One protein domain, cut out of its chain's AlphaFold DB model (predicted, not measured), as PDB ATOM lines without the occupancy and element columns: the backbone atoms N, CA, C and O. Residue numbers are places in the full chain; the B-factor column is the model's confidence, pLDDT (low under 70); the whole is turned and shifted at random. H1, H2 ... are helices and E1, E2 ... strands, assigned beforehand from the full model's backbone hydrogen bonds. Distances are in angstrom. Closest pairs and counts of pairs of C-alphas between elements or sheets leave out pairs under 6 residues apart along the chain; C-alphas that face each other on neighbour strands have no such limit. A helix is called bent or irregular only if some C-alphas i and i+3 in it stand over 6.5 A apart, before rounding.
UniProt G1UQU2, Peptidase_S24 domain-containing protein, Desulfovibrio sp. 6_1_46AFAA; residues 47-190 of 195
ATOM      1  N   ASP A  47      -1.285 -35.692   4.722       87.25
ATOM      2  CA  ASP A  47      -2.039 -36.249   3.599       87.25
ATOM      3  C   ASP A  47      -2.959 -35.249   2.891       87.25
ATOM      4  O   ASP A  47      -3.611 -35.596   1.902       87.25
ATOM      5  N   TYR A  48      -2.982 -33.997   3.338       89.44
ATOM      6  CA  TYR A  48      -3.821 -32.956   2.769       89.44
ATOM      7  C   TYR A  48      -2.988 -31.813   2.199       89.44
ATOM      8  O   TYR A  48      -1.873 -31.530   2.633       89.44
ATOM      9  N   ILE A  49      -3.554 -31.151   1.197       89.25
ATOM     10  CA  ILE A  49      -3.098 -29.863   0.695       89.25
ATOM     11  C   ILE A  49      -4.175 -28.828   1.004       89.25
ATOM     12  O   ILE A  49      -5.359 -29.061   0.754       89.25
ATOM     13  N   ALA A  50      -3.764 -27.703   1.580       90.06
ATOM     14  CA  ALA A  50      -4.635 -26.561   1.794       90.06
ATOM     15  C   ALA A  50      -4.548 -25.659   0.559       90.06
ATOM     16  O   ALA A  50      -3.513 -25.042   0.316       90.06
ATOM     17  N   ALA A  51      -5.615 -25.618  -0.232       90.12
ATOM     18  CA  ALA A  51      -5.744 -24.690  -1.345       90.12
ATOM     19  C   ALA A  51      -6.433 -23.411  -0.840       90.12
ATOM     20  O   ALA A  51      -7.497 -23.519  -0.220       90.12
ATOM     21  N   PRO A  52      -5.871 -22.212  -1.063       88.44
ATOM     22  CA  PRO A  52      -6.564 -20.976  -0.731       88.44
ATOM     23  C   PRO A  52      -7.861 -20.891  -1.538       88.44
ATOM     24  O   PRO A  52      -7.869 -21.136  -2.749       88.44
ATOM     25  N   MET A  53      -8.958 -20.580  -0.852       83.44
ATOM     26  CA  MET A  53     -10.249 -20.346  -1.479       83.44
ATOM     27  C   MET A  53     -10.402 -18.861  -1.765       83.44
ATOM     28  O   MET A  53     -10.350 -18.030  -0.854       83.44
ATOM     29  N   VAL A  54     -10.609 -18.546  -3.034       77.12
ATOM     30  CA  VAL A  54     -10.790 -17.179  -3.515       77.12
ATOM     31  C   VAL A  54     -12.242 -16.980  -3.933       77.12
ATOM     32  O   VAL A  54     -12.942 -17.937  -4.274       77.12
ATOM     33  N   GLY A  55     -12.728 -15.743  -3.808       65.00
ATOM     34  CA  GLY A  55     -14.079 -15.385  -4.241       65.00
ATOM     35  C   GLY A  55     -14.252 -15.449  -5.758       65.00
ATOM     36  O   GLY A  55     -13.377 -15.947  -6.462       65.00
ATOM     37  N   GLU A  56     -15.369 -14.902  -6.258       58.59
ATOM     38  CA  GLU A  56     -15.475 -14.537  -7.675       58.59
ATOM     39  C   GLU A  56     -14.217 -13.746  -8.033       58.59
ATOM     40  O   GLU A  56     -13.954 -12.699  -7.443       58.59
ATOM     41  N   VAL A  57     -13.378 -14.348  -8.875       53.66
ATOM     42  CA  VAL A  57     -12.011 -13.895  -9.114       53.66
ATOM     43  C   VAL A  57     -12.101 -12.503  -9.725       53.66
ATOM     44  O   VAL A  57     -12.559 -12.339 -10.856       53.66
ATOM     45  N   GLY A  58     -11.721 -11.505  -8.932       37.41
ATOM     46  CA  GLY A  58     -11.646 -10.123  -9.351       37.41
ATOM     47  C   GLY A  58     -10.493  -9.947 -10.328       37.41
ATOM     48  O   GLY A  58      -9.368 -10.364 -10.070       37.41
ATOM     49  N   ALA A  59     -10.817  -9.333 -11.456       34.12
ATOM     50  CA  ALA A  59      -9.940  -8.578 -12.331       34.12
ATOM     51  C   ALA A  59      -8.579  -8.175 -11.751       34.12
ATOM     52  O   ALA A  59      -8.446  -7.147 -11.086       34.12
ATOM     53  N   GLY A  60      -7.539  -8.941 -12.071       35.19
ATOM     54  CA  GLY A  60      -6.170  -8.564 -11.750       35.19
ATOM     55  C   GLY A  60      -5.157  -9.372 -12.557       35.19
ATOM     56  O   GLY A  60      -5.185 -10.602 -12.503       35.19
ATOM     57  N   PRO A  61      -4.235  -8.731 -13.298       34.81
ATOM     58  CA  PRO A  61      -3.173  -9.446 -13.987       34.81
ATOM     59  C   PRO A  61      -2.251 -10.116 -12.958       34.81
ATOM     60  O   PRO A  61      -1.496  -9.460 -12.244       34.81
ATOM     61  N   GLY A  62      -2.310 -11.445 -12.886       42.66
ATOM     62  CA  GLY A  62      -1.240 -12.284 -12.338       42.66
ATOM     63  C   GLY A  62      -1.161 -12.469 -10.819       42.66
ATOM     64  O   GLY A  62      -0.398 -13.331 -10.381       42.66
ATOM     65  N   TYR A  63      -1.943 -11.768 -10.004       43.62
ATOM     66  CA  TYR A  63      -1.896 -11.920  -8.547       43.62
ATOM     67  C   TYR A  63      -3.303 -12.060  -7.979       43.62
ATOM     68  O   TYR A  63      -4.078 -11.117  -8.024       43.62
ATOM     69  N   LEU A  64      -3.602 -13.228  -7.404       51.69
ATOM     70  CA  LEU A  64      -4.559 -13.289  -6.304       51.69
ATOM     71  C   LEU A  64      -3.878 -12.544  -5.150       51.69
ATOM     72  O   LEU A  64      -2.832 -13.023  -4.697       51.69
ATOM     73  N   PRO A  65      -4.364 -11.370  -4.719       47.81
ATOM     74  CA  PRO A  65      -3.831 -10.737  -3.525       47.81
ATOM     75  C   PRO A  65      -4.005 -11.730  -2.371       47.81
ATOM     76  O   PRO A  65      -5.085 -12.293  -2.200       47.81
ATOM     77  N   GLU A  66      -2.958 -11.976  -1.578       44.12
ATOM     78  CA  GLU A  66      -3.059 -12.829  -0.378       44.12
ATOM     79  C   GLU A  66      -4.176 -12.342   0.576       44.12
ATOM     80  O   GLU A  66      -4.739 -13.132   1.333       44.12
ATOM     81  N   ASP A  67      -4.565 -11.068   0.452       46.56
ATOM     82  CA  ASP A  67      -5.639 -10.392   1.181       46.56
ATOM     83  C   ASP A  67      -7.073 -10.798   0.752       46.56
ATOM     84  O   ASP A  67      -8.039 -10.403   1.403       46.56
ATOM     85  N   GLU A  68      -7.243 -11.605  -0.306       60.09
ATOM     86  CA  GLU A  68      -8.556 -12.072  -0.800       60.09
ATOM     87  C   GLU A  68      -8.890 -13.531  -0.434       60.09
ATOM     88  O   GLU A  68      -9.948 -14.049  -0.816       60.09
ATOM     89  N   VAL A  69      -8.022 -14.216   0.321       65.25
ATOM     90  CA  VAL A  69      -8.272 -15.595   0.764       65.25
ATOM     91  C   VAL A  69      -9.415 -15.612   1.783       65.25
ATOM     92  O   VAL A  69      -9.243 -15.275   2.954       65.25
ATOM     93  N   LYS A  70     -10.604 -16.040   1.345       70.62
ATOM     94  CA  LYS A  70     -11.811 -16.112   2.189       70.62
ATOM     95  C   LYS A  70     -11.736 -17.254   3.200       70.62
ATOM     96  O   LYS A  70     -12.268 -17.155   4.304       70.62
ATOM     97  N   SER A  71     -11.126 -18.363   2.798       81.44
ATOM     98  CA  SER A  71     -10.993 -19.584   3.590       81.44
ATOM     99  C   SER A  71      -9.955 -20.518   2.959       81.44
ATOM    100  O   SER A  71      -9.343 -20.198   1.941       81.44
ATOM    101  N   TRP A  72      -9.749 -21.688   3.564       85.12
ATOM    102  CA  TRP A  72      -8.864 -22.726   3.042       85.12
ATOM    103  C   TRP A  72      -9.663 -23.982   2.730       85.12
ATOM    104  O   TRP A  72     -10.432 -24.464   3.562       85.12
ATOM    105  N   PHE A  73      -9.444 -24.534   1.543       87.62
ATOM    106  CA  PHE A  73     -10.050 -25.778   1.107       87.62
ATOM    107  C   PHE A  73      -9.059 -26.931   1.292       87.62
ATOM    108  O   PHE A  73      -7.985 -26.945   0.688       87.62
ATOM    109  N   LEU A  74      -9.402 -27.907   2.137       90.88
ATOM    110  CA  LEU A  74      -8.549 -29.067   2.401       90.88
ATOM    111  C   LEU A  74      -8.843 -30.190   1.405       90.88
ATOM    112  O   LEU A  74      -9.907 -30.807   1.430       90.88
ATOM    113  N   ALA A  75      -7.867 -30.491   0.557       88.31
ATOM    114  CA  ALA A  75      -7.937 -31.550  -0.440       88.31
ATOM    115  C   ALA A  75      -7.025 -32.723  -0.056       88.31
ATOM    116  O   ALA A  75      -5.866 -32.527   0.295       88.31
ATOM    117  N   TYR A  76      -7.518 -33.962  -0.155       89.81
ATOM    118  CA  TYR A  76      -6.697 -35.156   0.085       89.81
ATOM    119  C   TYR A  76      -5.690 -35.341  -1.060       89.81
ATOM    120  O   TYR A  76      -6.065 -35.633  -2.200       89.81
ATOM    121  N   LYS A  77      -4.394 -35.186  -0.767       88.88
ATOM    122  CA  LYS A  77      -3.324 -35.094  -1.776       88.88
ATOM    123  C   LYS A  77      -3.104 -36.391  -2.555       88.88
ATOM    124  O   LYS A  77      -2.507 -36.369  -3.626       88.88
ATOM    125  N   ASN A  78      -3.546 -37.528  -2.016       88.69
ATOM    126  CA  ASN A  78      -3.350 -38.837  -2.641       88.69
ATOM    127  C   ASN A  78      -4.487 -39.213  -3.611       88.69
ATOM    128  O   ASN A  78      -4.406 -40.266  -4.245       88.69
ATOM    129  N   LEU A  79      -5.523 -38.372  -3.774       88.56
ATOM    130  CA  LEU A  79      -6.507 -38.551  -4.847       88.56
ATOM    131  C   LEU A  79      -5.803 -38.495  -6.212       88.56
ATOM    132  O   LEU A  79      -5.013 -37.577  -6.426       88.56
ATOM    133  N   PRO A  80      -6.102 -39.393  -7.173       90.81
ATOM    134  CA  PRO A  80      -5.435 -39.404  -8.479       90.81
ATOM    135  C   PRO A  80      -5.459 -38.058  -9.220       90.81
ATOM    136  O   PRO A  80      -4.474 -37.692  -9.856       90.81
ATOM    137  N   ALA A  81      -6.553 -37.300  -9.090       87.06
ATOM    138  CA  ALA A  81      -6.705 -35.980  -9.701       87.06
ATOM    139  C   ALA A  81      -5.818 -34.896  -9.058       87.06
ATOM    140  O   ALA A  81      -5.522 -33.897  -9.699       87.06
ATOM    141  N   ILE A  82      -5.368 -35.089  -7.815       89.75
ATOM    142  CA  ILE A  82      -4.634 -34.093  -7.013       89.75
ATOM    143  C   ILE A  82      -3.171 -34.502  -6.832       89.75
ATOM    144  O   ILE A  82      -2.292 -33.658  -6.662       89.75
ATOM    145  N   ARG A  83      -2.885 -35.803  -6.916       89.56
ATOM    146  CA  ARG A  83      -1.561 -36.366  -6.690       89.56
ATOM    147  C   ARG A  83      -0.507 -35.635  -7.515       89.56
ATOM    148  O   ARG A  83      -0.663 -35.463  -8.719       89.56
ATOM    149  N   HIS A  84       0.572 -35.250  -6.836       90.00
ATOM    150  CA  HIS A  84       1.722 -34.514  -7.375       90.00
ATOM    151  C   HIS A  84       1.489 -33.032  -7.710       90.00
ATOM    152  O   HIS A  84       2.465 -32.352  -8.019       90.00
ATOM    153  N   ARG A  85       0.266 -32.509  -7.574       90.50
ATOM    154  CA  ARG A  85      -0.037 -31.088  -7.791       90.50
ATOM    155  C   ARG A  85       0.200 -30.280  -6.525       90.50
ATOM    156  O   ARG A  85       0.048 -30.794  -5.415       90.50
ATOM    157  N   ARG A  86       0.625 -29.029  -6.698       86.88
ATOM    158  CA  ARG A  86       1.049 -28.159  -5.588       86.88
ATOM    159  C   ARG A  86       0.498 -26.742  -5.697       86.88
ATOM    160  O   ARG A  86       0.149 -26.170  -4.673       86.88
ATOM    161  N   ASN A  87       0.386 -26.200  -6.906       90.81
ATOM    162  CA  ASN A  87      -0.107 -24.846  -7.144       90.81
ATOM    163  C   ASN A  87      -1.633 -24.833  -7.343       90.81
ATOM    164  O   ASN A  87      -2.141 -24.596  -8.439       90.81
ATOM    165  N   LEU A  88      -2.359 -25.173  -6.277       91.69
ATOM    166  CA  LEU A  88      -3.812 -25.330  -6.308       91.69
ATOM    167  C   LEU A  88      -4.525 -24.119  -5.715       91.69
ATOM    168  O   LEU A  88      -4.085 -23.584  -4.703       91.69
ATOM    169  N   ILE A  89      -5.670 -23.759  -6.292       92.19
ATOM    170  CA  ILE A  89      -6.617 -22.790  -5.720       92.19
ATOM    171  C   ILE A  89      -8.034 -23.360  -5.758       92.19
ATOM    172  O   ILE A  89      -8.362 -24.151  -6.645       92.19
ATOM    173  N   ALA A  90      -8.868 -22.961  -4.804       91.94
ATOM    174  CA  ALA A  90     -10.290 -23.278  -4.804       91.94
ATOM    175  C   ALA A  90     -11.101 -22.040  -5.201       91.94
ATOM    176  O   ALA A  90     -10.831 -20.942  -4.715       91.94
ATOM    177  N   VAL A  91     -12.092 -22.216  -6.072       90.12
ATOM    178  CA  VAL A  91     -12.967 -21.135  -6.542       90.12
ATOM    179  C   VAL A  91     -14.414 -21.551  -6.342       90.12
ATOM    180  O   VAL A  91     -14.821 -22.622  -6.790       90.12
ATOM    181  N   GLU A  92     -15.187 -20.709  -5.667       89.50
ATOM    182  CA  GLU A  92     -16.634 -20.876  -5.542       89.50
ATOM    183  C   GLU A  92     -17.329 -20.304  -6.783       89.50
ATOM    184  O   GLU A  92     -17.028 -19.196  -7.230       89.50
ATOM    185  N   ILE A  93     -18.260 -21.061  -7.357       89.88
ATOM    186  CA  ILE A  93     -19.065 -20.602  -8.483       89.88
ATOM    187  C   ILE A  93     -20.054 -19.549  -7.987       89.88
ATOM    188  O   ILE A  93     -20.846 -19.799  -7.081       89.88
ATOM    189  N   GLY A  94     -20.032 -18.381  -8.627       86.81
ATOM    190  CA  GLY A  94     -20.871 -17.242  -8.273       86.81
ATOM    191  C   GLY A  94     -22.368 -17.557  -8.129       86.81
ATOM    192  O   GLY A  94     -22.896 -18.381  -8.886       86.81
ATOM    193  N   PRO A  95     -23.104 -16.868  -7.236       86.25
ATOM    194  CA  PRO A  95     -24.513 -17.155  -6.940       86.25
ATOM    195  C   PRO A  95     -25.457 -16.982  -8.144       86.25
ATOM    196  O   PRO A  95     -26.545 -17.551  -8.176       86.25
ATOM    197  N   THR A  96     -25.050 -16.204  -9.148       87.12
ATOM    198  CA  THR A  96     -25.812 -15.945 -10.382       87.12
ATOM    199  C   THR A  96     -25.222 -16.666 -11.603       87.12
ATOM    200  O   THR A  96     -25.774 -16.585 -12.706       87.12
ATOM    201  N   SER A  97     -24.119 -17.404 -11.430       89.19
ATOM    202  CA  SER A  97     -23.364 -18.023 -12.522       89.19
ATOM    203  C   SER A  97     -24.026 -19.315 -13.008       89.19
ATOM    204  O   SER A  97     -23.882 -20.377 -12.414       89.19
ATOM    205  N   THR A  98     -24.730 -19.245 -14.142       93.69
ATOM    206  CA  THR A  98     -25.511 -20.378 -14.703       93.69
ATOM    207  C   THR A  98     -24.953 -20.947 -16.008       93.69
ATOM    208  O   THR A  98     -25.550 -21.834 -16.625       93.69
ATOM    209  N   SER A  99     -23.806 -20.438 -16.462       94.19
ATOM    210  CA  SER A  99     -23.241 -20.796 -17.768       94.19
ATOM    211  C   SER A  99     -22.705 -22.227 -17.836       94.19
ATOM    212  O   SER A  99     -22.753 -22.854 -18.890       94.19
ATOM    213  N   MET A 100     -22.266 -22.782 -16.709       95.44
ATOM    214  CA  MET A 100     -21.730 -24.142 -16.638       95.44
ATOM    215  C   MET A 100     -22.759 -25.182 -16.185       95.44
ATOM    216  O   MET A 100     -22.412 -26.345 -15.986       95.44
ATOM    217  N   GLN A 101     -24.032 -24.803 -16.056       94.19
ATOM    218  CA  GLN A 101     -25.093 -25.766 -15.774       94.19
ATOM    219  C   GLN A 101     -25.304 -26.723 -16.962       94.19
ATOM    220  O   GLN A 101     -25.168 -26.307 -18.113       94.19
ATOM    221  N   PRO A 102     -25.672 -27.993 -16.713       92.69
ATOM    222  CA  PRO A 102     -25.957 -28.592 -15.402       92.69
ATOM    223  C   PRO A 102     -24.709 -29.090 -14.648       92.69
ATOM    224  O   PRO A 102     -24.831 -29.567 -13.521       92.69
ATOM    225  N   THR A 103     -23.526 -29.014 -15.262       93.44
ATOM    226  CA  THR A 103     -22.284 -29.590 -14.732       93.44
ATOM    227  C   THR A 103     -21.809 -28.899 -13.459       93.44
ATOM    228  O   THR A 103     -21.435 -29.589 -12.515       93.44
ATOM    229  N   LEU A 104     -21.861 -27.568 -13.423       92.56
ATOM    230  CA  LEU A 104     -21.576 -26.758 -12.243       92.56
ATOM    231  C   LEU A 104     -22.748 -25.822 -11.967       92.56
ATOM    232  O   LEU A 104     -23.286 -25.192 -12.882       92.56
ATOM    233  N   ASN A 105     -23.131 -25.739 -10.703       92.25
ATOM    234  CA  ASN A 105     -24.190 -24.879 -10.205       92.25
ATOM    235  C   ASN A 105     -23.597 -23.726  -9.392       92.25
ATOM    236  O   ASN A 105     -22.482 -23.848  -8.883       92.25
ATOM    237  N   PRO A 106     -24.344 -22.623  -9.246       90.38
ATOM    238  CA  PRO A 106     -24.039 -21.617  -8.237       90.38
ATOM    239  C   PRO A 106     -23.746 -22.243  -6.866       90.38
ATOM    240  O   PRO A 106     -24.490 -23.116  -6.421       90.38
ATOM    241  N   GLY A 107     -22.673 -21.797  -6.212       88.44
ATOM    242  CA  GLY A 107     -22.214 -22.296  -4.911       88.44
ATOM    243  C   GLY A 107     -21.369 -23.576  -4.951       88.44
ATOM    244  O   GLY A 107     -20.786 -23.942  -3.930       88.44
ATOM    245  N   ASP A 108     -21.256 -24.255  -6.100       91.75
ATOM    246  CA  ASP A 108     -20.304 -25.362  -6.251       91.75
ATOM    247  C   ASP A 108     -18.862 -24.830  -6.101       91.75
ATOM    248  O   ASP A 108     -18.570 -23.682  -6.434       91.75
ATOM    249  N   ILE A 109     -17.934 -25.659  -5.621       91.88
ATOM    250  CA  ILE A 109     -16.518 -25.284  -5.458       91.88
ATOM    251  C   ILE A 109     -15.677 -26.097  -6.430       91.88
ATOM    252  O   ILE A 109     -15.743 -27.326  -6.433       91.88
ATOM    253  N   VAL A 110     -14.839 -25.432  -7.220       94.06
ATOM    254  CA  VAL A 110     -13.887 -26.079  -8.128       94.06
ATOM    255  C   VAL A 110     -12.461 -25.963  -7.607       94.06
ATOM    256  O   VAL A 110     -12.074 -24.941  -7.047       94.06
ATOM    257  N   LEU A 111     -11.663 -27.009  -7.816       94.81
ATOM    258  CA  LEU A 111     -10.222 -26.999  -7.570       94.81
ATOM    259  C   LEU A 111      -9.494 -26.815  -8.892       94.81
ATOM    260  O   LEU A 111      -9.717 -27.574  -9.840       94.81
ATOM    261  N   VAL A 112      -8.614 -25.823  -8.930       94.88
ATOM    262  CA  VAL A 112      -7.881 -25.417 -10.125       94.88
ATOM    263  C   VAL A 112      -6.397 -25.665  -9.915       94.88
ATOM    264  O   VAL A 112      -5.830 -25.221  -8.920       94.88
ATOM    265  N   ASP A 113      -5.775 -26.355 -10.865       94.62
ATOM    266  CA  ASP A 113      -4.328 -26.496 -10.969       94.62
ATOM    267  C   ASP A 113      -3.768 -25.380 -11.854       94.62
ATOM    268  O   ASP A 113      -3.998 -25.361 -13.064       94.62
ATOM    269  N   ARG A 114      -3.059 -24.427 -11.242       91.88
ATOM    270  CA  ARG A 114      -2.507 -23.255 -11.939       91.88
ATOM    271  C   ARG A 114      -1.269 -23.576 -12.770       91.88
ATOM    272  O   ARG A 114      -0.919 -22.770 -13.634       91.88
ATOM    273  N   ASP A 115      -0.629 -24.719 -12.519       92.81
ATOM    274  CA  ASP A 115       0.510 -25.189 -13.311       92.81
ATOM    275  C   ASP A 115       0.045 -25.911 -14.591       92.81
ATOM    276  O   ASP A 115       0.822 -26.084 -15.530       92.81
ATOM    277  N   ASP A 116      -1.231 -26.307 -14.663       93.94
ATOM    278  CA  ASP A 116      -1.824 -26.992 -15.811       93.94
ATOM    279  C   ASP A 116      -2.646 -26.015 -16.667       93.94
ATOM    280  O   ASP A 116      -3.832 -25.783 -16.434       93.94
ATOM    281  N   ARG A 117      -1.997 -25.424 -17.675       92.62
ATOM    282  CA  ARG A 117      -2.610 -24.491 -18.645       92.62
ATOM    283  C   ARG A 117      -2.720 -25.078 -20.051       92.62
ATOM    284  O   ARG A 117      -2.966 -24.359 -21.014       92.62
ATOM    285  N   ASP A 118      -2.519 -26.385 -20.185       91.25
ATOM    286  CA  ASP A 118      -2.501 -27.042 -21.487       91.25
ATOM    287  C   ASP A 118      -3.909 -27.080 -22.106       91.25
ATOM    288  O   ASP A 118      -4.831 -27.719 -21.586       91.25
ATOM    289  N   VAL A 119      -4.052 -26.403 -23.245       88.69
ATOM    290  CA  VAL A 119      -5.277 -26.319 -24.057       88.69
ATOM    291  C   VAL A 119      -5.106 -26.914 -25.451       88.69
ATOM    292  O   VAL A 119      -5.944 -26.709 -26.327       88.69
ATOM    293  N   THR A 120      -4.048 -27.701 -25.664       85.44
ATOM    294  CA  THR A 120      -3.841 -28.430 -26.926       85.44
ATOM    295  C   THR A 120      -4.978 -29.412 -27.213       85.44
ATOM    296  O   THR A 120      -5.302 -29.679 -28.370       85.44
ATOM    297  N   LYS A 121      -5.614 -29.937 -26.158       86.31
ATOM    298  CA  LYS A 121      -6.819 -30.759 -26.248       86.31
ATOM    299  C   LYS A 121      -8.056 -29.907 -25.961       86.31
ATOM    300  O   LYS A 121      -8.147 -29.318 -24.882       86.31
ATOM    301  N   PRO A 122      -9.033 -29.870 -26.880       84.81
ATOM    302  CA  PRO A 122     -10.233 -29.075 -26.686       84.81
ATOM    303  C   PRO A 122     -11.134 -29.675 -25.602       84.81
ATOM    304  O   PRO A 122     -11.179 -30.890 -25.395       84.81
ATOM    305  N   GLY A 123     -11.914 -28.813 -24.950       83.62
ATOM    306  CA  GLY A 123     -13.003 -29.219 -24.058       83.62
ATOM    307  C   GLY A 123     -12.610 -29.388 -22.590       83.62
ATOM    308  O   GLY A 123     -13.488 -29.660 -21.760       83.62
ATOM    309  N   HIS A 124     -11.333 -29.188 -22.248       93.75
ATOM    310  CA  HIS A 124     -10.916 -29.056 -20.855       93.75
ATOM    311  C   HIS A 124     -11.607 -27.857 -20.213       93.75
ATOM    312  O   HIS A 124     -11.731 -26.793 -20.818       93.75
ATOM    313  N   MET A 125     -12.084 -28.068 -18.990       96.25
ATOM    314  CA  MET A 125     -12.654 -27.013 -18.174       96.25
ATOM    315  C   MET A 125     -11.510 -26.261 -17.500       96.25
ATOM    316  O   MET A 125     -10.666 -26.872 -16.846       96.25
ATOM    317  N   MET A 126     -11.471 -24.953 -17.692       96.69
ATOM    318  CA  MET A 126     -10.400 -24.075 -17.247       96.69
ATOM    319  C   MET A 126     -11.002 -22.925 -16.444       96.69
ATOM    320  O   MET A 126     -12.128 -22.497 -16.713       96.69
ATOM    321  N   LEU A 127     -10.230 -22.419 -15.491       95.31
ATOM    322  CA  LEU A 127     -10.403 -21.064 -14.994       95.31
ATOM    323  C   LEU A 127      -9.717 -20.124 -15.993       95.31
ATOM    324  O   LEU A 127      -8.515 -20.246 -16.242       95.31
ATOM    325  N   VAL A 128     -10.495 -19.231 -16.586       93.94
ATOM    326  CA  VAL A 128     -10.074 -18.244 -17.588       93.94
ATOM    327  C   VAL A 128     -10.348 -16.841 -17.069       93.94
ATOM    328  O   VAL A 128     -11.081 -16.698 -16.093       93.94
ATOM    329  N   LEU A 129      -9.781 -15.827 -17.713       91.50
ATOM    330  CA  LEU A 129     -10.092 -14.428 -17.422       91.50
ATOM    331  C   LEU A 129     -10.859 -13.827 -18.601       91.50
ATOM    332  O   LEU A 129     -10.590 -14.155 -19.758       91.50
ATOM    333  N   ASP A 130     -11.825 -12.974 -18.299       88.75
ATOM    334  CA  ASP A 130     -12.469 -12.117 -19.284       88.75
ATOM    335  C   ASP A 130     -11.467 -11.035 -19.741       88.75
ATOM    336  O   ASP A 130     -10.823 -10.417 -18.892       88.75
ATOM    337  N   PRO A 131     -11.262 -10.811 -21.051       89.88
ATOM    338  CA  PRO A 131     -10.308  -9.808 -21.522       89.88
ATOM    339  C   PRO A 131     -10.744  -8.359 -21.259       89.88
ATOM    340  O   PRO A 131      -9.880  -7.484 -21.202       89.88
ATOM    341  N   ASP A 132     -12.045  -8.091 -21.108       87.25
ATOM    342  CA  ASP A 132     -12.571  -6.729 -20.978       87.25
ATOM    343  C   ASP A 132     -12.365  -6.186 -19.565       87.25
ATOM    344  O   ASP A 132     -11.891  -5.061 -19.379       87.25
ATOM    345  N   ASP A 133     -12.736  -6.983 -18.562       84.38
ATOM    346  CA  ASP A 133     -12.644  -6.579 -17.164       84.38
ATOM    347  C   ASP A 133     -11.619  -7.379 -16.363       84.38
ATOM    348  O   ASP A 133     -11.184  -6.875 -15.341       84.38
ATOM    349  N   GLY A 134     -11.152  -8.541 -16.822       81.69
ATOM    350  CA  GLY A 134     -10.219  -9.408 -16.096       81.69
ATOM    351  C   GLY A 134     -10.893 -10.379 -15.126       81.69
ATOM    352  O   GLY A 134     -10.192 -11.083 -14.399       81.69
ATOM    353  N   SER A 135     -12.224 -10.406 -15.054       83.56
ATOM    354  CA  SER A 135     -12.959 -11.274 -14.135       83.56
ATOM    355  C   SER A 135     -12.741 -12.750 -14.458       83.56
ATOM    356  O   SER A 135     -12.661 -13.165 -15.616       83.56
ATOM    357  N   GLY A 136     -12.615 -13.583 -13.426       87.38
ATOM    358  CA  GLY A 136     -12.408 -15.008 -13.632       87.38
ATOM    359  C   GLY A 136     -13.704 -15.755 -13.915       87.38
ATOM    360  O   GLY A 136     -14.697 -15.632 -13.199       87.38
ATOM    361  N   MET A 137     -13.662 -16.612 -14.929       91.56
ATOM    362  CA  MET A 137     -14.767 -17.470 -15.331       91.56
ATOM    363  C   MET A 137     -14.329 -18.928 -15.398       91.56
ATOM    364  O   MET A 137     -13.204 -19.241 -15.777       91.56
ATOM    365  N   VAL A 138     -15.252 -19.850 -15.133       94.31
ATOM    366  CA  VAL A 138     -15.048 -21.268 -15.450       94.31
ATOM    367  C   VAL A 138     -15.701 -21.571 -16.790       94.31
ATOM    368  O   VAL A 138     -16.905 -21.364 -16.949       94.31
ATOM    369  N   LYS A 139     -14.913 -22.043 -17.761       96.19
ATOM    370  CA  LYS A 139     -15.355 -22.332 -19.136       96.19
ATOM    371  C   LYS A 139     -14.656 -23.560 -19.695       96.19
ATOM    372  O   LYS A 139     -13.587 -23.940 -19.225       96.19
ATOM    373  N   ARG A 140     -15.222 -24.172 -20.736       96.81
ATOM    374  CA  ARG A 140     -14.464 -25.110 -21.577       96.81
ATOM    375  C   ARG A 140     -13.697 -24.348 -22.640       96.81
ATOM    376  O   ARG A 140     -14.285 -23.512 -23.318       96.81
ATOM    377  N   VAL A 141     -12.419 -24.656 -22.816       96.88
ATOM    378  CA  VAL A 141     -11.557 -23.929 -23.757       96.88
ATOM    379  C   VAL A 141     -11.244 -24.784 -24.981       96.88
ATOM    380  O   VAL A 141     -11.018 -25.992 -24.884       96.88
ATOM    381  N   SER A 142     -11.244 -24.145 -26.148       96.19
ATOM    382  CA  SER A 142     -10.676 -24.670 -27.388       96.19
ATOM    383  C   SER A 142      -9.821 -23.593 -28.037       96.19
ATOM    384  O   SER A 142     -10.180 -22.415 -27.998       96.19
ATOM    385  N   VAL A 143      -8.721 -23.997 -28.661       95.62
ATOM    386  CA  VAL A 143      -7.813 -23.096 -29.370       95.62
ATOM    387  C   VAL A 143      -7.710 -23.536 -30.821       95.62
ATOM    388  O   VAL A 143      -7.558 -24.719 -31.116       95.62
ATOM    389  N   THR A 144      -7.811 -22.580 -31.739       95.19
ATOM    390  CA  THR A 144      -7.576 -22.801 -33.168       95.19
ATOM    391  C   THR A 144      -6.458 -21.885 -33.637       95.19
ATOM    392  O   THR A 144      -6.589 -20.665 -33.576       95.19
ATOM    393  N   GLU A 145      -5.370 -22.474 -34.126       95.00
ATOM    394  CA  GLU A 145      -4.277 -21.727 -34.747       95.00
ATOM    395  C   GLU A 145      -4.759 -21.062 -36.045       95.00
ATOM    396  O   GLU A 145      -5.420 -21.672 -36.897       95.00
ATOM    397  N   ARG A 146      -4.449 -19.777 -36.184       93.50
ATOM    398  CA  ARG A 146      -4.617 -18.978 -37.398       93.50
ATOM    399  C   ARG A 146      -3.227 -18.521 -37.846       93.50
ATOM    400  O   ARG A 146      -2.265 -18.647 -37.104       93.50
ATOM    401  N   LYS A 147      -3.107 -18.002 -39.073       89.62
ATOM    402  CA  LYS A 147      -1.798 -17.700 -39.691       89.62
ATOM    403  C   LYS A 147      -0.828 -16.921 -38.788       89.62
ATOM    404  O   LYS A 147       0.341 -17.268 -38.771       89.62
ATOM    405  N   ASP A 148      -1.319 -15.910 -38.071       93.38
ATOM    406  CA  ASP A 148      -0.505 -15.003 -37.243       93.38
ATOM    407  C   ASP A 148      -1.153 -14.729 -35.869       93.38
ATOM    408  O   ASP A 148      -0.953 -13.654 -35.295       93.38
ATOM    409  N   ASP A 149      -2.007 -15.647 -35.397       96.38
ATOM    410  CA  ASP A 149      -2.810 -15.490 -34.177       96.38
ATOM    411  C   ASP A 149      -3.356 -16.843 -33.677       96.38
ATOM    412  O   ASP A 149      -3.436 -17.818 -34.428       96.38
ATOM    413  N   PHE A 150      -3.817 -16.882 -32.430       95.81
ATOM    414  CA  PHE A 150      -4.603 -17.976 -31.876       95.81
ATOM    415  C   PHE A 150      -6.022 -17.509 -31.577       95.81
ATOM    416  O   PHE A 150      -6.245 -16.581 -30.808       95.81
ATOM    417  N   GLN A 151      -7.003 -18.205 -32.147       96.62
ATOM    418  CA  GLN A 151      -8.396 -18.007 -31.777       96.62
ATOM    419  C   GLN A 151      -8.698 -18.839 -30.527       96.62
ATOM    420  O   GLN A 151      -8.700 -20.072 -30.590       96.62
ATOM    421  N   VAL A 152      -8.995 -18.173 -29.415       95.94
ATOM    422  CA  VAL A 152      -9.392 -18.798 -28.151       95.94
ATOM    423  C   VAL A 152     -10.912 -18.774 -28.058       95.94
ATOM    424  O   VAL A 152     -11.537 -17.730 -28.203       95.94
ATOM    425  N   THR A 153     -11.536 -19.933 -27.870       96.81
ATOM    426  CA  THR A 153     -12.996 -20.041 -27.756       96.81
ATOM    427  C   THR A 153     -13.385 -20.592 -26.395       96.81
ATOM    428  O   THR A 153     -12.939 -21.675 -26.007       96.81
ATOM    429  N   TYR A 154     -14.244 -19.856 -25.691       96.62
ATOM    430  CA  TYR A 154     -14.816 -20.239 -24.408       96.62
ATOM    431  C   TYR A 154     -16.236 -20.760 -24.597       96.62
ATOM    432  O   TYR A 154     -17.131 -20.048 -25.054       96.62
ATOM    433  N   TYR A 155     -16.451 -22.008 -24.204       96.75
ATOM    434  CA  TYR A 155     -17.741 -22.675 -24.247       96.75
ATOM    435  C   TYR A 155     -18.351 -22.770 -22.855       96.75
ATOM    436  O   TYR A 155     -17.679 -23.058 -21.860       96.75
ATOM    437  N   SER A 156     -19.658 -22.557 -22.830       96.00
ATOM    438  CA  SER A 156     -20.528 -22.773 -21.683       96.00
ATOM    439  C   SER A 156     -21.212 -24.135 -21.848       96.00
ATOM    440  O   SER A 156     -21.652 -24.457 -22.953       96.00
ATOM    441  N   ASP A 157     -21.348 -24.920 -20.777       95.00
ATOM    442  CA  ASP A 157     -22.110 -26.184 -20.834       95.00
ATOM    443  C   ASP A 157     -23.613 -25.914 -21.055       95.00
ATOM    444  O   ASP A 157     -24.306 -26.683 -21.722       95.00
ATOM    445  N   ASN A 158     -24.091 -24.739 -20.634       93.06
ATOM    446  CA  ASN A 158     -25.415 -24.203 -20.939       93.06
ATOM    447  C   ASN A 158     -25.412 -23.370 -22.239       93.06
ATOM    448  O   ASN A 158     -25.803 -22.199 -22.257       93.06
ATOM    449  N   GLY A 159     -24.944 -23.970 -23.337       92.12
ATOM    450  CA  GLY A 159     -24.726 -23.284 -24.617       92.12
ATOM    451  C   GLY A 159     -25.982 -22.693 -25.277       92.12
ATOM    452  O   GLY A 159     -25.870 -21.826 -26.138       92.12
ATOM    453  N   SER A 160     -27.182 -23.129 -24.878       93.19
ATOM    454  CA  SER A 160     -28.450 -22.600 -25.406       93.19
ATOM    455  C   SER A 160     -28.784 -21.204 -24.877       93.19
ATOM    456  O   SER A 160     -29.402 -20.416 -25.590       93.19
ATOM    457  N   LYS A 161     -28.378 -20.893 -23.640       94.44
ATOM    458  CA  LYS A 161     -28.541 -19.566 -23.024       94.44
ATOM    459  C   LYS A 161     -27.276 -18.721 -23.120       94.44
ATOM    460  O   LYS A 161     -27.365 -17.500 -23.153       94.44
ATOM    461  N   TRP A 162     -26.119 -19.377 -23.156       94.31
ATOM    462  CA  TRP A 162     -24.808 -18.745 -23.096       94.31
ATOM    463  C   TRP A 162     -23.981 -19.147 -24.323       94.31
ATOM    464  O   TRP A 162     -23.285 -20.167 -24.271       94.31
ATOM    465  N   PRO A 163     -24.071 -18.393 -25.434       95.38
ATOM    466  CA  PRO A 163     -23.352 -18.727 -26.659       95.38
ATOM    467  C   PRO A 163     -21.826 -18.718 -26.445       95.38
ATOM    468  O   PRO A 163     -21.340 -18.084 -25.504       95.38
ATOM    469  N   PRO A 164     -21.053 -19.416 -27.300       96.25
ATOM    470  CA  PRO A 164     -19.598 -19.401 -27.219       96.25
ATOM    471  C   PRO A 164     -19.033 -17.990 -27.396       96.25
ATOM    472  O   PRO A 164     -19.472 -17.251 -28.277       96.25
ATOM    473  N   MET A 165     -18.028 -17.657 -26.592       96.31
ATOM    474  CA  MET A 165     -17.273 -16.408 -26.706       96.31
ATOM    475  C   MET A 165     -15.972 -16.696 -27.448       96.31
ATOM    476  O   MET A 165     -15.325 -17.712 -27.188       96.31
ATOM    477  N   ILE A 166     -15.628 -15.850 -28.415       96.81
ATOM    478  CA  ILE A 166     -14.494 -16.053 -29.316       96.81
ATOM    479  C   ILE A 166     -13.597 -14.830 -29.217       96.81
ATOM    480  O   ILE A 166     -14.063 -13.721 -29.461       96.81
ATOM    481  N   TYR A 167     -12.326 -15.075 -28.933       96.88
ATOM    482  CA  TYR A 167     -11.313 -14.051 -28.744       96.88
ATOM    483  C   TYR A 167     -10.085 -14.329 -29.615       96.88
ATOM    484  O   TYR A 167      -9.781 -15.478 -29.961       96.88
ATOM    485  N   SER A 168      -9.382 -13.263 -29.961       97.31
ATOM    486  CA  SER A 168      -8.038 -13.247 -30.523       97.31
ATOM    487  C   SER A 168      -7.030 -13.176 -29.379       97.31
ATOM    488  O   SER A 168      -7.045 -12.228 -28.595       97.31
ATOM    489  N   LEU A 169      -6.115 -14.143 -29.291       96.38
ATOM    490  CA  LEU A 169      -5.028 -14.083 -28.311       96.38
ATOM    491  C   LEU A 169      -4.207 -12.801 -28.490       96.38
ATOM    492  O   LEU A 169      -3.852 -12.130 -27.521       96.38
ATOM    493  N   LYS A 170      -3.952 -12.427 -29.741       96.50
ATOM    494  CA  LYS A 170      -3.163 -11.252 -30.074       96.50
ATOM    495  C   LYS A 170      -3.840  -9.937 -29.712       96.50
ATOM    496  O   LYS A 170      -3.194  -9.064 -29.138       96.50
ATOM    497  N   GLN A 171      -5.110  -9.769 -30.079       96.44
ATOM    498  CA  GLN A 171      -5.817  -8.496 -29.903       96.44
ATOM    499  C   GLN A 171      -6.385  -8.348 -28.493       96.44
ATOM    500  O   GLN A 171      -6.185  -7.304 -27.879       96.44
ATOM    501  N   ASP A 172      -7.029  -9.394 -27.976       96.56
ATOM    502  CA  ASP A 172      -7.775  -9.317 -26.717       96.56
ATOM    503  C   ASP A 172      -6.870  -9.592 -25.511       96.56
ATOM    504  O   ASP A 172      -7.045  -9.007 -24.446       96.56
ATOM    505  N   PHE A 173      -5.835 -10.422 -25.684       93.94
ATOM    506  CA  PHE A 173      -4.921 -10.806 -24.603       93.94
ATOM    507  C   PHE A 173      -3.478 -10.320 -24.802       93.94
ATOM    508  O   PHE A 173      -2.611 -10.633 -23.991       93.94
ATOM    509  N   CYS A 174      -3.199  -9.506 -25.827       93.75
ATOM    510  CA  CYS A 174      -1.858  -8.974 -26.117       93.75
ATOM    511  C   CYS A 174      -0.781 -10.066 -26.293       93.75
ATOM    512  O   CYS A 174       0.336  -9.900 -25.801       93.75
ATOM    513  N   ASP A 175      -1.120 -11.177 -26.956       93.88
ATOM    514  CA  ASP A 175      -0.257 -12.363 -27.122       93.88
ATOM    515  C   ASP A 175       0.164 -13.028 -25.786       93.88
ATOM    516  O   ASP A 175       1.130 -13.792 -25.739       93.88
ATOM    517  N   ASP A 176      -0.567 -12.773 -24.693       92.50
ATOM    518  CA  ASP A 176      -0.255 -13.274 -23.352       92.50
ATOM    519  C   ASP A 176      -1.264 -14.336 -22.883       92.50
ATOM    520  O   ASP A 176      -2.396 -14.041 -22.494       92.50
ATOM    521  N   TRP A 177      -0.832 -15.599 -22.883       92.06
ATOM    522  CA  TRP A 177      -1.640 -16.723 -22.407       92.06
ATOM    523  C   TRP A 177      -2.015 -16.621 -20.928       92.06
ATOM    524  O   TRP A 177      -3.071 -17.127 -20.542       92.06
ATOM    525  N   ASP A 178      -1.209 -15.944 -20.111       89.06
ATOM    526  CA  ASP A 178      -1.458 -15.816 -18.674       89.06
ATOM    527  C   ASP A 178      -2.632 -14.877 -18.388       89.06
ATOM    528  O   ASP A 178      -3.258 -14.963 -17.329       89.06
ATOM    529  N   LYS A 179      -2.979 -14.027 -19.360       89.94
ATOM    530  CA  LYS A 179      -4.188 -13.200 -19.335       89.94
ATOM    531  C   LYS A 179      -5.425 -13.928 -19.840       89.94
ATOM    532  O   LYS A 179      -6.517 -13.423 -19.638       89.94
ATOM    533  N   ALA A 180      -5.277 -15.091 -20.473       92.75
ATOM    534  CA  ALA A 180      -6.398 -15.869 -20.992       92.75
ATOM    535  C   ALA A 180      -6.734 -17.077 -20.105       92.75
ATOM    536  O   ALA A 180      -7.901 -17.435 -19.958       92.75
ATOM    537  N   ILE A 181      -5.727 -17.756 -19.545       93.81
ATOM    538  CA  ILE A 181      -5.893 -19.044 -18.861       93.81
ATOM    539  C   ILE A 181      -5.141 -19.030 -17.535       93.81
ATOM    540  O   ILE A 181      -3.914 -18.997 -17.493       93.81
ATOM    541  N   VAL A 182      -5.884 -19.162 -16.438       92.88
ATOM    542  CA  VAL A 182      -5.313 -19.232 -15.089       92.88
ATOM    543  C   VAL A 182      -4.840 -20.650 -14.763       92.88
ATOM    544  O   VAL A 182      -3.764 -20.828 -14.188       92.88
ATOM    545  N   GLY A 183      -5.640 -21.659 -15.119       94.31
ATOM    546  CA  GLY A 183      -5.347 -23.064 -14.834       94.31
ATOM    547  C   GLY A 183      -6.510 -24.008 -15.124       94.31
ATOM    548  O   GLY A 183      -7.627 -23.580 -15.431       94.31
ATOM    549  N   ARG A 184      -6.260 -25.311 -15.018       96.00
ATOM    550  CA  ARG A 184      -7.239 -26.363 -15.310       96.00
ATOM    551  C   ARG A 184      -8.087 -26.683 -14.091       96.00
ATOM    552  O   ARG A 184      -7.561 -26.927 -13.010       96.00
ATOM    553  N   VAL A 185      -9.399 -26.788 -14.282       95.44
ATOM    554  CA  VAL A 185     -10.295 -27.369 -13.278       95.44
ATOM    555  C   VAL A 185     -10.067 -28.879 -13.237       95.44
ATOM    556  O   VAL A 185     -10.313 -29.586 -14.216       95.44
ATOM    557  N   ILE A 186      -9.592 -29.378 -12.097       95.38
ATOM    558  CA  ILE A 186      -9.243 -30.794 -11.893       95.38
ATOM    559  C   ILE A 186     -10.259 -31.542 -11.027       95.38
ATOM    560  O   ILE A 186     -10.295 -32.773 -11.048       95.38
ATOM    561  N   TRP A 187     -11.072 -30.816 -10.257       94.31
ATOM    562  CA  TRP A 187     -12.089 -31.391  -9.382       94.31
ATOM    563  C   TRP A 187     -13.198 -30.382  -9.075       94.31
ATOM    564  O   TRP A 187     -12.970 -29.176  -9.155       94.31
ATOM    565  N   ALA A 188     -14.373 -30.877  -8.688       93.06
ATOM    566  CA  ALA A 188     -15.485 -30.056  -8.223       93.06
ATOM    567  C   ALA A 188     -16.221 -30.728  -7.052       93.06
ATOM    568  O   ALA A 188     -16.349 -31.954  -7.010       93.06
ATOM    569  N   TRP A 189     -16.728 -29.919  -6.127       91.50
ATOM    570  CA  TRP A 189     -17.685 -30.302  -5.095       91.50
ATOM    571  C   TRP A 189     -18.988 -29.584  -5.371       91.50
ATOM    572  O   TRP A 189     -19.001 -28.361  -5.487       91.50
ATOM    573  N   ALA A 190     -20.067 -30.354  -5.462       87.88
ATOM    574  CA  ALA A 190     -21.386 -29.808  -5.708       87.88
ATOM    575  C   ALA A 190     -22.271 -29.917  -4.474       87.88
ATOM    576  O   ALA A 190     -22.263 -30.952  -3.797       87.88
TER     577      ALA A 190
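This is residues 47 to 190 of the 195 residues of the protein "Peptidase_S24 domain-containing protein" of Desulfovibrio sp. 6_1_46AFAA (UniProt G1UQU2). What shape do these atoms make? One strongly twisted sheet of nine strands makes an elongated body, folded at E9 into two leaves, E2 E1 E3 E4 and E5 E6 E7 E8, that are only partly face to face. The short helix H1 packs beside E7 near one end, and the hairpin of E1 and E2 lies toward the other. What is it built of? The printed part has 144 residues, with E1 to E8, H1 and E9 along the chain; the sheet, in order E2 E1 E3 E4 E9 E5 E6 E7 E8, is mixed. The class is mostly strand, with under half of the residues in named elements. How large is it? It is compact, with a radius of gyration of the C-alphas of 14.8 A and spans of 47 by 30 by 29 A.

Where does the sheet fold? E9, residues 181 to 189, is the hinge of a folded sheet, one sheet bent back on itself into two leaves, and it bends by 65 degrees at residue 186. Its pairing is staggered, antiparallel to E5, residues 124 to 129, with N 127 and O 183 2.9 A apart, and to E4, residues 109 to 113, with N 111 and O 187 2.9 A apart. What lies beyond E4? E3, residues 88 to 92, forms a hairpin with E4, N 91 and O 110 being 2.9 A apart. E1, residues 48 to 54, is parallel to E3, with N 54 and O 90 at 2.9 A, and forms a hairpin with the edge strand E2, residues 69 to 76, with N 51 and O 73 at 2.9 A. What lies beyond E5? E5, E6 at residues 136 to 146, E7 at 149 to 155 and the edge strand E8 at 165 to 168 form a meander, each strand the antiparallel neighbour of the one before; N 126 and O 139 are 2.8 A apart, N 142 and O 153 3.0 A, N 152 and O 167 2.9 A. Where is the helix? H1, residues 169 to 172, is on the sheet at a height of 5.5 A, over none of its strands, but only just, with 2 of its 4 C-alphas falling on E7; their closest C-alphas, Phe 150 and Leu 169, are 5.3 A apart. It is too short for an O i to N i+4 pair, and its one O i to N i+3 pair is not within hydrogen-bond range.

Where does the first strand begin? C-alpha 48 of E1 is at (-3.821, -32.956, 2.769). Which strands are longest? E6 spans 25.3 A, bends by 82 degrees at residue 139 and ends with C-alpha 146 at (-4.617, -18.978, -37.398); E9 spans 21.3 A and ends with C-alpha 189 at (-17.685, -30.302, -5.095).

How far does it reach? The two C-alphas farthest apart, those of Asp 47 and Lys 147, are 47.1 A apart, and the printed part has no cut. Which links are long? Those from E1 to E2, E2 to E3 and E3 to E4 are long, with 14, 11 and 16 residues. Where is confidence low? Residues 55 to 69, of which 69 belongs to E2, are under 70; the mean pLDDT of the printed part is 87.1.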